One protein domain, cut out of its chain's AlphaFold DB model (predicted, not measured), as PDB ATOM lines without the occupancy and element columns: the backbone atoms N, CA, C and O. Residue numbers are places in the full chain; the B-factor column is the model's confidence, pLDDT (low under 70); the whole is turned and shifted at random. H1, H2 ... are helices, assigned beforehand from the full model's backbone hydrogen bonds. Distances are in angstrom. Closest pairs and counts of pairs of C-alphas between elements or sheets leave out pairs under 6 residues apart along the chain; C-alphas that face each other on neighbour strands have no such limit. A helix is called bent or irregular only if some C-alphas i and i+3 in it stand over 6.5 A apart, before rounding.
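This is residues 15 to 56 of the 74 residues of an uncharacterized protein of Candidatus Moranbacteria bacterium (UniProt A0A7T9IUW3). Two short helices, H1 and H2, lie side by side and run the same way, and the long loop of residues 26 to 46 leads from the end of H1 back to the start of H2. The printed part has 42 residues with two named helices, H1 then H2, and no named strand. The class is all helix, though only 20 of the 42 residues are in named elements. The whole is compact, with a radius of gyration of the C-alphas of 9.9 A, and elongated, spanning 29 by 16 by 14 A.

H1, residues 15 to 25, is 15.3 A long and begins at C-alpha 15 (84.931, 147.634, 91.869). H2, residues 47 to 55, is 11.2 A long and ends at C-alpha 55 (78.774, 131.877, 84.605). H2 is neither bent nor irregular, but only just: C-alphas 52 and 55 are 6.5 A apart.

H1 and H2 touch; their closest C-alphas, of Gln 22 and Thr 50, are 6.1 A apart. Their lines stand at a shallow tilt of 18 degrees. Every O i to N i+4 pair is within hydrogen-bond range in H1, and 4 of 5 in H2.

The two C-alphas farthest apart, of Gln 31 and Thr 42, are 28.9 A apart, both in the long link of 21 residues. The printed part has no cut. Its mean pLDDT is 91.2, and no printed residue is under 70.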
ATOM      1  N   VAL A  15      85.049 148.509  90.697       96.25
ATOM      2  CA  VAL A  15      84.931 147.634  91.869       96.25
ATOM      3  C   VAL A  15      83.512 147.651  92.434       96.25
ATOM      4  O   VAL A  15      82.948 146.593  92.718       96.25
ATOM      5  N   GLU A  16      82.908 148.832  92.598       95.25
ATOM      6  CA  GLU A  16      81.555 148.925  93.155       95.25
ATOM      7  C   GLU A  16      80.499 148.347  92.207       95.25
ATOM      8  O   GLU A  16      79.595 147.634  92.659       95.25
ATOM      9  N   SER A  17      80.632 148.608  90.903       94.38
ATOM     10  CA  SER A  17      79.746 148.065  89.870       94.38
ATOM     11  C   SER A  17      79.811 146.540  89.823       94.38
ATOM     12  O   SER A  17      78.774 145.875  89.893       94.38
ATOM     13  N   GLU A  18      81.016 145.968  89.803       95.25
ATOM     14  CA  GLU A  18      81.197 144.519  89.788       95.25
ATOM     15  C   GLU A  18      80.672 143.871  91.080       95.25
ATOM     16  O   GLU A  18      79.892 142.917  91.023       95.25
ATOM     17  N   ARG A  19      80.957 144.452  92.256       94.19
ATOM     18  CA  ARG A  19      80.423 143.963  93.542       94.19
ATOM     19  C   ARG A  19      78.890 143.963  93.574       94.19
ATOM     20  O   ARG A  19      78.284 143.047  94.137       94.19
ATOM     21  N   ALA A  20      78.247 144.973  92.985       93.62
ATOM     22  CA  ALA A  20      76.791 145.037  92.900       93.62
ATOM     23  C   ALA A  20      76.213 143.929  92.000       93.62
ATOM     24  O   ALA A  20      75.208 143.313  92.367       93.62
ATOM     25  N   ILE A  21      76.863 143.644  90.867       93.06
ATOM     26  CA  ILE A  21      76.475 142.565  89.947       93.06
ATOM     27  C   ILE A  21      76.627 141.202  90.632       93.06
ATOM     28  O   ILE A  21      75.658 140.443  90.701       93.06
ATOM     29  N   GLN A  22      77.792 140.913  91.212       93.44
ATOM     30  CA  GLN A  22      78.054 139.655  91.920       93.44
ATOM     31  C   GLN A  22      77.079 139.436  93.085       93.44
ATOM     32  O   GLN A  22      76.528 138.347  93.267       93.44
ATOM     33  N   GLY A  23      76.783 140.499  93.840       92.50
ATOM     34  CA  GLY A  23      75.795 140.469  94.914       92.50
ATOM     35  C   GLY A  23      74.385 140.108  94.436       92.50
ATOM     36  O   GLY A  23      73.627 139.496  95.186       92.50
ATOM     37  N   HIS A  24      74.030 140.431  93.191       90.88
ATOM     38  CA  HIS A  24      72.761 140.010  92.604       90.88
ATOM     39  C   HIS A  24      72.817 138.568  92.093       90.88
ATOM     40  O   HIS A  24      71.948 137.766  92.430       90.88
ATOM     41  N   PHE A  25      73.869 138.215  91.349       91.12
ATOM     42  CA  PHE A  25      74.051 136.864  90.820       91.12
ATOM     43  C   PHE A  25      74.094 135.811  91.928       91.12
ATOM     44  O   PHE A  25      73.436 134.783  91.798       91.12
ATOM     45  N   SER A  26      74.764 136.088  93.051       91.56
ATOM     46  CA  SER A  26      74.828 135.182  94.209       91.56
ATOM     47  C   SER A  26      73.460 134.767  94.764       91.56
ATOM     48  O   SER A  26      73.332 133.666  95.295       91.56
ATOM     49  N   ARG A  27      72.423 135.596  94.583       90.88
ATOM     50  CA  ARG A  27      71.051 135.327  95.048       90.88
ATOM     51  C   ARG A  27      70.202 134.577  94.027       90.88
ATOM     52  O   ARG A  27      69.180 134.002  94.390       90.88
ATOM     53  N   LEU A  28      70.588 134.604  92.753       88.12
ATOM     54  CA  LEU A  28      69.890 133.871  91.701       88.12
ATOM     55  C   LEU A  28      70.274 132.388  91.768       88.12
ATOM     56  O   LEU A  28      71.453 132.099  91.948       88.12
ATOM     57  N   PRO A  29      69.347 131.440  91.572       89.31
ATOM     58  CA  PRO A  29      69.692 130.035  91.360       89.31
ATOM     59  C   PRO A  29      70.673 129.866  90.193       89.31
ATOM     60  O   PRO A  29      70.555 130.557  89.178       89.31
ATOM     61  N   GLN A  30      71.623 128.935  90.313       87.50
ATOM     62  CA  GLN A  30      72.679 128.717  89.312       87.50
ATOM     63  C   GLN A  30      72.116 128.489  87.901       87.50
ATOM     64  O   GLN A  30      72.650 129.013  86.929       87.50
ATOM     65  N   GLN A  31      70.987 127.787  87.791       86.38
ATOM     66  CA  GLN A  31      70.314 127.473  86.529       86.38
ATOM     67  C   GLN A  31      69.836 128.723  85.764       86.38
ATOM     68  O   GLN A  31      69.616 128.666  84.550       86.38
ATOM     69  N   LEU A  32      69.666 129.855  86.459       85.56
ATOM     70  CA  LEU A  32      69.250 131.129  85.869       85.56
ATOM     71  C   LEU A  32      70.435 132.026  85.474       85.56
ATOM     72  O   LEU A  32      70.246 132.996  84.740       85.56
ATOM     73  N   ARG A  33      71.662 131.714  85.911       90.12
ATOM     74  CA  ARG A  33      72.872 132.520  85.665       90.12
ATOM     75  C   ARG A  33      73.493 132.179  84.304       90.12
ATOM     76  O   ARG A  33      74.550 131.567  84.232       90.12
ATOM     77  N   ARG A  34      72.807 132.532  83.212       85.00
ATOM     78  CA  ARG A  34      73.214 132.126  81.850       85.00
ATOM     79  C   ARG A  34      74.222 133.070  81.202       85.00
ATOM     80  O   ARG A  34      75.269 132.635  80.739       85.00
ATOM     81  N   SER A  35      73.891 134.353  81.139       88.50
ATOM     82  CA  SER A  35      74.719 135.363  80.487       88.50
ATOM     83  C   SER A  35      74.445 136.747  81.065       88.50
ATOM     84  O   SER A  35      73.428 136.984  81.719       88.50
ATOM     85  N   ILE A  36      75.379 137.661  80.821       90.12
ATOM     86  CA  ILE A  36      75.245 139.084  81.105       90.12
ATOM     87  C   ILE A  36      75.819 139.856  79.921       90.12
ATOM     88  O   ILE A  36      76.910 139.542  79.445       90.12
ATOM     89  N   THR A  37      75.084 140.864  79.468       91.31
ATOM     90  CA  THR A  37      75.548 141.809  78.451       91.31
ATOM     91  C   THR A  37      75.896 143.115  79.147       91.31
ATOM     92  O   THR A  37      75.129 143.591  79.985       91.31
ATOM     93  N   ARG A  38      77.060 143.672  78.821       91.94
ATOM     94  CA  ARG A  38      77.566 144.938  79.356       91.94
ATOM     95  C   ARG A  38      77.835 145.897  78.205       91.94
ATOM     96  O   ARG A  38      78.035 145.455  77.075       91.94
ATOM     97  N   ASP A  39      77.826 147.188  78.499       93.44
ATOM     98  CA  ASP A  39      78.369 148.196  77.596       93.44
ATOM     99  C   ASP A  39      79.900 148.294  77.753       93.44
ATOM    100  O   ASP A  39      80.504 147.629  78.601       93.44
ATOM    101  N   ASN A  40      80.525 149.144  76.938       94.88
ATOM    102  CA  ASN A  40      81.970 149.389  76.963       94.88
ATOM    103  C   ASN A  40      82.382 150.472  77.985       94.88
ATOM    104  O   ASN A  40      83.403 151.134  77.804       94.88
ATOM    105  N   GLY A  41      81.584 150.687  79.034       95.31
ATOM    106  CA  GLY A  41      81.906 151.621  80.109       95.31
ATOM    107  C   GLY A  41      83.142 151.201  80.914       95.31
ATOM    108  O   GLY A  41      83.444 150.015  81.072       95.31
ATOM    109  N   THR A  42      83.867 152.179  81.459       96.62
ATOM    110  CA  THR A  42      85.070 151.918  82.276       96.62
ATOM    111  C   THR A  42      84.737 151.222  83.597       96.62
ATOM    112  O   THR A  42      85.557 150.482  84.140       96.62
ATOM    113  N   GLU A  43      83.499 151.354  84.074       95.19
ATOM    114  CA  GLU A  43      82.972 150.616  85.218       95.19
ATOM    115  C   GLU A  43      82.863 149.099  84.975       95.19
ATOM    116  O   GLU A  43      82.697 148.333  85.922       95.19
ATOM    117  N   ASN A  44      82.969 148.652  83.721       95.12
ATOM    118  CA  ASN A  44      82.853 147.250  83.327       95.12
ATOM    119  C   ASN A  44      84.212 146.586  83.048       95.12
ATOM    120  O   ASN A  44      84.258 145.435  82.607       95.12
ATOM    121  N   VAL A  45      85.334 147.256  83.343       96.69
ATOM    122  CA  VAL A  45      86.680 146.689  83.123       96.69
ATOM    123  C   VAL A  45      86.893 145.363  83.873       96.69
ATOM    124  O   VAL A  45      87.567 144.475  83.362       96.69
ATOM    125  N   LEU A  46      86.226 145.162  85.019       95.62
ATOM    126  CA  LEU A  46      86.291 143.932  85.828       95.62
ATOM    127  C   LEU A  46      85.248 142.860  85.444       95.62
ATOM    128  O   LEU A  46      84.983 141.943  86.216       95.62
ATOM    129  N   HIS A  47      84.658 142.923  84.245       93.38
ATOM    130  CA  HIS A  47      83.622 141.979  83.792       93.38
ATOM    131  C   HIS A  47      84.024 140.491  83.853       93.38
ATOM    132  O   HIS A  47      83.145 139.622  83.924       93.38
ATOM    133  N   GLY A  48      85.330 140.198  83.799       92.56
ATOM    134  CA  GLY A  48      85.880 138.847  83.906       92.56
ATOM    135  C   GLY A  48      85.572 138.172  85.245       92.56
ATOM    136  O   GLY A  48      85.339 136.964  85.273       92.56
ATOM    137  N   GLU A  49      85.455 138.950  86.320       93.81
ATOM    138  CA  GLU A  49      85.200 138.455  87.676       93.81
ATOM    139  C   GLU A  49      83.835 137.751  87.775       93.81
ATOM    140  O   GLU A  49      83.732 136.614  88.238       93.81
ATOM    141  N   THR A  50      82.762 138.357  87.247       91.50
ATOM    142  CA  THR A  50      81.434 137.711  87.207       91.50
ATOM    143  C   THR A  50      81.474 136.411  86.408       91.50
ATOM    144  O   THR A  50      80.810 135.437  86.770       91.50
ATOM    145  N   LYS A  51      82.233 136.380  85.304       89.25
ATOM    146  CA  LYS A  51      82.318 135.196  84.443       89.25
ATOM    147  C   LYS A  51      82.937 134.021  85.196       89.25
ATOM    148  O   LYS A  51      82.373 132.931  85.155       89.25
ATOM    149  N   GLN A  52      84.047 134.263  85.892       88.38
ATOM    150  CA  GLN A  52      84.748 133.250  86.681       88.38
ATOM    151  C   GLN A  52      83.889 132.744  87.847       88.38
ATOM    152  O   GLN A  52      83.799 131.539  88.062       88.38
ATOM    153  N   ASN A  53      83.193 133.648  88.541       88.25
ATOM    154  CA  ASN A  53      82.483 133.315  89.776       88.25
ATOM    155  C   ASN A  53      81.069 132.740  89.569       88.25
ATOM    156  O   ASN A  53      80.572 132.019  90.435       88.25
ATOM    157  N   PHE A  54      80.385 133.072  88.465       87.06
ATOM    158  CA  PHE A  54      78.943 132.803  88.339       87.06
ATOM    159  C   PHE A  54      78.488 132.148  87.038       87.06
ATOM    160  O   PHE A  54      77.438 131.508  87.051       87.06
ATOM    161  N   LEU A  55      79.216 132.330  85.932       83.81
ATOM    162  CA  LEU A  55      78.774 131.877  84.605       83.81
ATOM    163  C   LEU A  55      79.453 130.580  84.153       83.81
ATOM    164  O   LEU A  55      79.088 130.028  83.115       83.81
ATOM    165  N   PHE A  56      80.429 130.079  84.915       72.69
ATOM    166  CA  PHE A  56      81.038 128.786  84.639       72.69
ATOM    167  C   PHE A  56      80.090 127.669  85.091       72.69
ATOM    168  O   PHE A  56      79.911 127.410  86.281       72.69
TER     169      PHE A  56